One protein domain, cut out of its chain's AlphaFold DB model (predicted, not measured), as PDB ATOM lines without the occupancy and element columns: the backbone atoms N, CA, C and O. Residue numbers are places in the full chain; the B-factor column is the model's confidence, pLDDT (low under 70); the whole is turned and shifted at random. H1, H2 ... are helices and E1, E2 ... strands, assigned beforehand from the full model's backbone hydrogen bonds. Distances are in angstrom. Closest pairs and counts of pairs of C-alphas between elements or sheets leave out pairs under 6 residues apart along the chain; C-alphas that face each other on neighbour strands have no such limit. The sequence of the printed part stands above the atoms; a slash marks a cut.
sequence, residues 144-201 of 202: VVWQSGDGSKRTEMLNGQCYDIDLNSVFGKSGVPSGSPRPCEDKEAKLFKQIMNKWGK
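What this domain is: This is residues 144 to 201 of the 202 residues of an uncharacterized protein of Pseudoalteromonas sp. MEBiC 03485 (UniProt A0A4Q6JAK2). Picture a small, three-stranded antiparallel sheet, E1, E2 and E3, with the short helix H1 near the end of E3, and a helix, H2, sticking out alone as an arm far from that body. The arm makes much of the length, and a long unnamed stretch, residues 174 to 186, leads to it, paired briefly with E3 on its way. The printed part has 58 residues, with three named strands followed by two named helices in the order E1 E2 E3 H1 H2; the sheet's order is E1 - E2 - E3, and the class is mixed, helices and strands. The whole is loose, with a radius of gyration of the C-alphas of 13.9 A, and elongated, spanning 42 by 26 by 17 A.

Where its parts are: Find C-alpha 144 at (13.225, -38.059, -36.523); there E1 begins, residues 144 to 147, 7.3 A from first to last C-alpha. Next comes E2, residues 153 to 158, 16.2 A long, and then E3, residues 161 to 166, 16.5 A long, which begins at C-alpha 161 (4.441, -45.327, -34.298). H1 is residues 170 to 173, 5.6 A long. H2, residues 187 to 199, runs 18.8 A to C-alpha 199 at (-10.933, -41.960, -58.987).

How they stand to each other: Begin at the sheet, a meander, each strand the antiparallel neighbour of the one before. E1 and E2 form a hairpin, with directions at 170 degrees; look at N 145 and O 155, 2.8 A apart, within hydrogen-bond range. E2 and E3 form the next hairpin, at 154 degrees, where N 156 and O 163 are 2.9 A apart and N 163 and O 156 are 2.8 A apart, both pairs within hydrogen-bond range. E1 and E3 are the edge strands. Residues 161 to 162 of E3 also pair, antiparallel, with residues 182 to 183. H1 only grazes the sheet, with its residues 171 to 173; its closest C-alphas to E3 are those of Asp 166 and Gly 172, 4.9 A apart. H2 is not on the sheet, and it is apart from H1. In H2 every O i to N i+4 pair is within hydrogen-bond range, while H1 is too short for such a pair.

The domain as a whole: The two C-alphas farthest apart, those of Ser 174 and Lys 201, are 42.9 A from each other. Residues 186 to 201, of which 187 to 199 belong to H2, stand free; the body without them spans 24 by 20 by 11 A. The link from H1 to H2 is long, 13 residues, while the other three are tight. The printed part has no cut. Its mean pLDDT is 84.0, and you will find values under 70 at residues 186 and 188.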
ATOM      1  N   VAL A 144      13.891 -39.126 -35.753       86.69
ATOM      2  CA  VAL A 144      13.225 -38.059 -36.523       86.69
ATOM      3  C   VAL A 144      12.987 -38.538 -37.962       86.69
ATOM      4  O   VAL A 144      13.936 -38.792 -38.699       86.69
ATOM      5  N   VAL A 145      11.719 -38.664 -38.361       87.19
ATOM      6  CA  VAL A 145      11.299 -39.087 -39.713       87.19
ATOM      7  C   VAL A 145      11.090 -37.884 -40.627       87.19
ATOM      8  O   VAL A 145      11.342 -37.952 -41.830       87.19
ATOM      9  N   TRP A 146      10.622 -36.773 -40.059       86.62
ATOM     10  CA  TRP A 146      10.358 -35.533 -40.776       86.62
ATOM     11  C   TRP A 146      10.565 -34.324 -39.861       86.62
ATOM     12  O   TRP A 146      10.317 -34.398 -38.659       86.62
ATOM     13  N   GLN A 147      10.988 -33.199 -40.434       88.31
ATOM     14  CA  GLN A 147      11.071 -31.911 -39.753       88.31
ATOM     15  C   GLN A 147      10.680 -30.795 -40.724       88.31
ATOM     16  O   GLN A 147      11.023 -30.837 -41.907       88.31
ATOM     17  N   SER A 148       9.951 -29.804 -40.217       87.31
ATOM     18  CA  SER A 148       9.582 -28.593 -40.945       87.31
ATOM     19  C   SER A 148      10.807 -27.702 -41.170       87.31
ATOM     20  O   SER A 148      11.712 -27.673 -40.339       87.31
ATOM     21  N   GLY A 149      10.848 -26.954 -42.276       85.94
ATOM     22  CA  GLY A 149      12.025 -26.152 -42.656       85.94
ATOM     23  C   GLY A 149      12.352 -24.995 -41.700       85.94
ATOM     24  O   GLY A 149      13.497 -24.568 -41.621       85.94
ATOM     25  N   ASP A 150      11.360 -24.524 -40.947       87.50
ATOM     26  CA  ASP A 150      11.471 -23.550 -39.855       87.50
ATOM     27  C   ASP A 150      11.793 -24.200 -38.494       87.50
ATOM     28  O   ASP A 150      11.939 -23.514 -37.487       87.50
ATOM     29  N   GLY A 151      11.866 -25.532 -38.437       84.19
ATOM     30  CA  GLY A 151      12.151 -26.297 -37.229       84.19
ATOM     31  C   GLY A 151      11.015 -26.353 -36.204       84.19
ATOM     32  O   GLY A 151      11.148 -27.107 -35.248       84.19
ATOM     33  N   SER A 152       9.894 -25.643 -36.386       87.19
ATOM     34  CA  SER A 152       8.800 -25.589 -35.396       87.19
ATOM     35  C   SER A 152       8.105 -26.927 -35.156       87.19
ATOM     36  O   SER A 152       7.592 -27.171 -34.067       87.19
ATOM     37  N   LYS A 153       8.072 -27.804 -36.161       90.19
ATOM     38  CA  LYS A 153       7.392 -29.103 -36.106       90.19
ATOM     39  C   LYS A 153       8.314 -30.207 -36.581       90.19
ATOM     40  O   LYS A 153       9.032 -30.035 -37.565       90.19
ATOM     41  N   ARG A 154       8.264 -31.352 -35.909       88.94
ATOM     42  CA  ARG A 154       8.965 -32.576 -36.308       88.94
ATOM     43  C   ARG A 154       8.131 -33.800 -35.974       88.94
ATOM     44  O   ARG A 154       7.411 -33.791 -34.984       88.94
ATOM     45  N   THR A 155       8.259 -34.846 -36.773       89.00
ATOM     46  CA  THR A 155       7.608 -36.135 -36.536       89.00
ATOM     47  C   THR A 155       8.683 -37.146 -36.163       89.00
ATOM     48  O   THR A 155       9.619 -37.374 -36.933       89.00
ATOM     49  N   GLU A 156       8.563 -37.744 -34.981       88.81
ATOM     50  CA  GLU A 156       9.482 -38.764 -34.477       88.81
ATOM     51  C   GLU A 156       8.817 -40.142 -34.482       88.81
ATOM     52  O   GLU A 156       7.668 -40.291 -34.070       88.81
ATOM     53  N   MET A 157       9.544 -41.159 -34.946       87.94
ATOM     54  CA  MET A 157       9.131 -42.555 -34.889       87.94
ATOM     55  C   MET A 157       9.699 -43.216 -33.641       87.94
ATOM     56  O   MET A 157      10.916 -43.326 -33.486       87.94
ATOM     57  N   LEU A 158       8.805 -43.738 -32.812       85.31
ATOM     58  CA  LEU A 158       9.102 -44.570 -31.659       85.31
ATOM     59  C   LEU A 158       8.259 -45.846 -31.794       85.31
ATOM     60  O   LEU A 158       7.039 -45.787 -31.919       85.31
ATOM     61  N   ASN A 159       8.903 -47.014 -31.801       82.69
ATOM     62  CA  ASN A 159       8.229 -48.324 -31.836       82.69
ATOM     63  C   ASN A 159       7.297 -48.538 -33.047       82.69
ATOM     64  O   ASN A 159       6.215 -49.108 -32.914       82.69
ATOM     65  N   GLY A 160       7.688 -48.031 -34.222       79.50
ATOM     66  CA  GLY A 160       6.877 -48.079 -35.450       79.50
ATOM     67  C   GLY A 160       5.667 -47.133 -35.461       79.50
ATOM     68  O   GLY A 160       4.951 -47.063 -36.457       79.50
ATOM     69  N   GLN A 161       5.446 -46.380 -34.381       85.88
ATOM     70  CA  GLN A 161       4.441 -45.327 -34.298       85.88
ATOM     71  C   GLN A 161       5.122 -43.972 -34.481       85.88
ATOM     72  O   GLN A 161       6.177 -43.710 -33.906       85.88
ATOM     73  N   CYS A 162       4.518 -43.113 -35.290       88.94
ATOM     74  CA  CYS A 162       4.932 -41.733 -35.458       88.94
ATOM     75  C   CYS A 162       4.141 -40.814 -34.530       88.94
ATOM     76  O   CYS A 162       2.927 -40.957 -34.345       88.94
ATOM     77  N   TYR A 163       4.863 -39.840 -33.995       89.19
ATOM     78  CA  TYR A 163       4.380 -38.833 -33.075       89.19
ATOM     79  C   TYR A 163       4.782 -37.452 -33.587       89.19
ATOM     80  O   TYR A 163       5.964 -37.189 -33.818       89.19
ATOM     81  N   ASP A 164       3.809 -36.561 -33.748       89.19
ATOM     82  CA  ASP A 164       4.064 -35.178 -34.140       89.19
ATOM     83  C   ASP A 164       4.429 -34.349 -32.902       89.19
ATOM     84  O   ASP A 164       3.709 -34.354 -31.907       89.19
ATOM     85  N   ILE A 165       5.542 -33.622 -32.948       89.38
ATOM     86  CA  ILE A 165       6.037 -32.755 -31.874       89.38
ATOM     87  C   ILE A 165       6.047 -31.317 -32.393       89.38
ATOM     88  O   ILE A 165       6.729 -31.002 -33.372       89.38
ATOM     89  N   ASP A 166       5.308 -30.438 -31.717       90.56
ATOM     90  CA  ASP A 166       5.286 -28.998 -31.986       90.56
ATOM     91  C   ASP A 166       6.213 -28.277 -30.995       90.56
ATOM     92  O   ASP A 166       5.846 -28.032 -29.847       90.56
ATOM     93  N   LEU A 167       7.432 -27.959 -31.434       88.38
ATOM     94  CA  LEU A 167       8.479 -27.304 -30.645       88.38
ATOM     95  C   LEU A 167       8.138 -25.850 -30.260       88.38
ATOM     96  O   LEU A 167       8.807 -25.283 -29.393       88.38
ATOM     97  N   ASN A 168       7.088 -25.250 -30.832       88.50
ATOM     98  CA  ASN A 168       6.563 -23.970 -30.350       88.50
ATOM     99  C   ASN A 168       5.654 -24.151 -29.120       88.50
ATOM    100  O   ASN A 168       5.550 -23.238 -28.298       88.50
ATOM    101  N   SER A 169       5.036 -25.327 -28.954       86.94
ATOM    102  CA  SER A 169       4.237 -25.670 -27.773       86.94
ATOM    103  C   SER A 169       5.109 -25.870 -26.530       86.94
ATOM    104  O   SER A 169       6.212 -26.416 -26.600       86.94
ATOM    105  N   VAL A 170       4.582 -25.493 -25.359       86.81
ATOM    106  CA  VAL A 170       5.232 -25.693 -24.047       86.81
ATOM    107  C   VAL A 170       5.640 -27.159 -23.850       86.81
ATOM    108  O   VAL A 170       6.741 -27.441 -23.388       86.81
ATOM    109  N   PHE A 171       4.778 -28.087 -24.271       84.06
ATOM    110  CA  PHE A 171       5.015 -29.526 -24.173       84.06
ATOM    111  C   PHE A 171       6.066 -30.018 -25.179       84.06
ATOM    112  O   PHE A 171       6.968 -30.772 -24.809       84.06
ATOM    113  N   GLY A 172       6.026 -29.542 -26.427       83.38
ATOM    114  CA  GLY A 172       6.977 -29.975 -27.451       83.38
ATOM    115  C   GLY A 172       8.399 -29.468 -27.215       83.38
ATOM    116  O   GLY A 172       9.340 -30.190 -27.530       83.38
ATOM    117  N   LYS A 173       8.594 -28.320 -26.547       81.69
ATOM    118  CA  LYS A 173       9.926 -27.904 -26.049       81.69
ATOM    119  C   LYS A 173      10.568 -28.925 -25.102       81.69
ATOM    120  O   LYS A 173      11.788 -29.030 -25.071       81.69
ATOM    121  N   SER A 174       9.760 -29.695 -24.369       83.06
ATOM    122  CA  SER A 174      10.204 -30.820 -23.533       83.06
ATOM    123  C   SER A 174      10.276 -32.156 -24.299       83.06
ATOM    124  O   SER A 174      10.471 -33.202 -23.684       83.06
ATOM    125  N   GLY A 175      10.070 -32.154 -25.620       78.94
ATOM    126  CA  GLY A 175      10.008 -33.360 -26.449       78.94
ATOM    127  C   GLY A 175       8.694 -34.142 -26.342       78.94
ATOM    128  O   GLY A 175       8.597 -35.226 -26.908       78.94
ATOM    129  N   VAL A 176       7.679 -33.627 -25.636       86.38
ATOM    130  CA  VAL A 176       6.403 -34.334 -25.453       86.38
ATOM    131  C   VAL A 176       5.581 -34.275 -26.748       86.38
ATOM    132  O   VAL A 176       5.416 -33.188 -27.315       86.38
ATOM    133  N   PRO A 177       5.036 -35.409 -27.223       85.62
ATOM    134  CA  PRO A 177       4.276 -35.453 -28.462       85.62
ATOM    135  C   PRO A 177       2.896 -34.796 -28.355       85.62
ATOM    136  O   PRO A 177       2.184 -34.896 -27.356       85.62
ATOM    137  N   SER A 178       2.511 -34.139 -29.444       80.12
ATOM    138  CA  SER A 178       1.268 -33.402 -29.639       80.12
ATOM    139  C   SER A 178       0.197 -34.306 -30.263       80.12
ATOM    140  O   SER A 178      -0.068 -34.261 -31.466       80.12
ATOM    141  N   GLY A 179      -0.439 -35.132 -29.428       80.75
ATOM    142  CA  GLY A 179      -1.622 -35.920 -29.792       80.75
ATOM    143  C   GLY A 179      -1.430 -37.437 -29.742       80.75
ATOM    144  O   GLY A 179      -0.465 -37.950 -29.181       80.75
ATOM    145  N   SER A 180      -2.403 -38.163 -30.301       80.38
ATOM    146  CA  SER A 180      -2.395 -39.632 -30.338       80.38
ATOM    147  C   SER A 180      -1.272 -40.165 -31.236       80.38
ATOM    148  O   SER A 180      -1.079 -39.601 -32.320       80.38
ATOM    149  N   PRO A 181      -0.613 -41.287 -30.876       82.38
ATOM    150  CA  PRO A 181       0.219 -42.025 -31.821       82.38
ATOM    151  C   PRO A 181      -0.549 -42.344 -33.102       82.38
ATOM    152  O   PRO A 181      -1.756 -42.612 -33.075       82.38
ATOM    153  N   ARG A 182       0.174 -42.362 -34.223       84.38
ATOM    154  CA  ARG A 182      -0.318 -42.854 -35.512       84.38
ATOM    155  C   ARG A 182       0.687 -43.841 -36.103       84.38
ATOM    156  O   ARG A 182       1.872 -43.742 -35.792       84.38
ATOM    157  N   PRO A 183       0.278 -44.750 -37.002       84.06
ATOM    158  CA  PRO A 183       1.223 -45.365 -37.927       84.06
ATOM    159  C   PRO A 183       1.992 -44.265 -38.668       84.06
ATOM    160  O   PRO A 183       1.406 -43.236 -39.021       84.06
ATOM    161  N   CYS A 184       3.291 -44.460 -38.888       81.50
ATOM    162  CA  CYS A 184       4.070 -43.536 -39.706       81.50
ATOM    163  C   CYS A 184       3.476 -43.411 -41.114       81.50
ATOM    164  O   CYS A 184       2.933 -44.373 -41.653       81.50
ATOM    165  N   GLU A 185       3.524 -42.209 -41.701       72.88
ATOM    166  CA  GLU A 185       2.948 -41.996 -43.029       72.88
ATOM    167  C   GLU A 185       3.829 -42.660 -44.093       72.88
ATOM    168  O   GLU A 185       4.777 -42.062 -44.611       72.88
ATOM    169  N   ASP A 186       3.490 -43.900 -44.443       68.50
ATOM    170  CA  ASP A 186       4.083 -44.578 -45.584       68.50
ATOM    171  C   ASP A 186       3.843 -43.749 -46.849       68.50
ATOM    172  O   ASP A 186       2.707 -43.414 -47.211       68.50
ATOM    173  N   LYS A 187       4.931 -43.441 -47.560       70.06
ATOM    174  CA  LYS A 187       4.889 -42.678 -48.820       70.06
ATOM    175  C   LYS A 187       3.960 -43.348 -49.844       70.06
ATOM    176  O   LYS A 187       3.289 -42.661 -50.612       70.06
ATOM    177  N   GLU A 188       3.864 -44.676 -49.794       68.75
ATOM    178  CA  GLU A 188       2.947 -45.491 -50.593       68.75
ATOM    179  C   GLU A 188       1.481 -45.341 -50.159       68.75
ATOM    180  O   GLU A 188       0.620 -45.157 -51.014       68.75
ATOM    181  N   ALA A 189       1.175 -45.317 -48.857       70.25
ATOM    182  CA  ALA A 189      -0.187 -45.082 -48.366       70.25
ATOM    183  C   ALA A 189      -0.693 -43.670 -48.727       70.25
ATOM    184  O   ALA A 189      -1.868 -43.485 -49.071       70.25
ATOM    185  N   LYS A 190       0.205 -42.675 -48.716       75.44
ATOM    186  CA  LYS A 190      -0.066 -41.312 -49.197       75.44
ATOM    187  C   LYS A 190      -0.378 -41.300 -50.699       75.44
ATOM    188  O   LYS A 190      -1.383 -40.715 -51.106       75.44
ATOM    189  N   LEU A 191       0.436 -41.986 -51.506       79.75
ATOM    190  CA  LEU A 191       0.221 -42.138 -52.948       79.75
ATOM    191  C   LEU A 191      -1.094 -42.875 -53.251       79.75
ATOM    192  O   LEU A 191      -1.873 -42.409 -54.077       79.75
ATOM    193  N   PHE A 192      -1.392 -43.963 -52.538       82.50
ATOM    194  CA  PHE A 192      -2.630 -44.727 -52.682       82.50
ATOM    195  C   PHE A 192      -3.868 -43.868 -52.394       82.50
ATOM    196  O   PHE A 192      -4.777 -43.808 -53.220       82.50
ATOM    197  N   LYS A 193      -3.882 -43.112 -51.284       83.75
ATOM    198  CA  LYS A 193      -4.953 -42.134 -51.010       83.75
ATOM    199  C   LYS A 193      -5.074 -41.087 -52.116       83.75
ATOM    200  O   LYS A 193      -6.186 -40.729 -52.496       83.75
ATOM    201  N   GLN A 194      -3.955 -40.599 -52.651       86.81
ATOM    202  CA  GLN A 194      -3.962 -39.608 -53.726       86.81
ATOM    203  C   GLN A 194      -4.519 -40.182 -55.042       86.81
ATOM    204  O   GLN A 194      -5.250 -39.485 -55.741       86.81
ATOM    205  N   ILE A 195      -4.232 -41.453 -55.346       89.31
ATOM    206  CA  ILE A 195      -4.821 -42.196 -56.466       89.31
ATOM    207  C   ILE A 195      -6.329 -42.355 -56.244       89.31
ATOM    208  O   ILE A 195      -7.105 -41.884 -57.072       89.31
ATOM    209  N   MET A 196      -6.765 -42.926 -55.116       86.94
ATOM    210  CA  MET A 196      -8.190 -43.127 -54.805       86.94
ATOM    211  C   MET A 196      -8.992 -41.814 -54.858       86.94
ATOM    212  O   MET A 196     -10.075 -41.775 -55.439       86.94
ATOM    213  N   ASN A 197      -8.420 -40.709 -54.370       88.44
ATOM    214  CA  ASN A 197      -9.023 -39.373 -54.455       88.44
ATOM    215  C   ASN A 197      -9.107 -38.797 -55.883       88.44
ATOM    216  O   ASN A 197      -9.867 -37.853 -56.095       88.44
ATOM    217  N   LYS A 198      -8.349 -39.314 -56.863       90.44
ATOM    218  CA  LYS A 198      -8.564 -38.998 -58.289       90.44
ATOM    219  C   LYS A 198      -9.714 -39.818 -58.878       90.44
ATOM    220  O   LYS A 198     -10.484 -39.274 -59.658       90.44
ATOM    221  N   TRP A 199      -9.851 -41.090 -58.498       87.31
ATOM    222  CA  TRP A 199     -10.933 -41.960 -58.987       87.31
ATOM    223  C   TRP A 199     -12.308 -41.582 -58.421       87.31
ATOM    224  O   TRP A 199     -13.295 -41.666 -59.141       87.31
ATOM    225  N   GLY A 200     -12.372 -41.111 -57.170       80.75
ATOM    226  CA  GLY A 200     -13.610 -40.665 -56.515       80.75
ATOM    227  C   GLY A 200     -14.122 -39.273 -56.920       80.75
ATOM    228  O   GLY A 200     -15.072 -38.792 -56.315       80.75
ATOM    229  N   LYS A 201     -13.494 -38.603 -57.897       77.25
ATOM    230  CA  LYS A 201     -13.933 -37.303 -58.448       77.25
ATOM    231  C   LYS A 201     -14.566 -37.469 -59.837       77.25
ATOM    232  O   LYS A 201     -14.141 -36.821 -60.794       77.25
TER     233      LYS A 201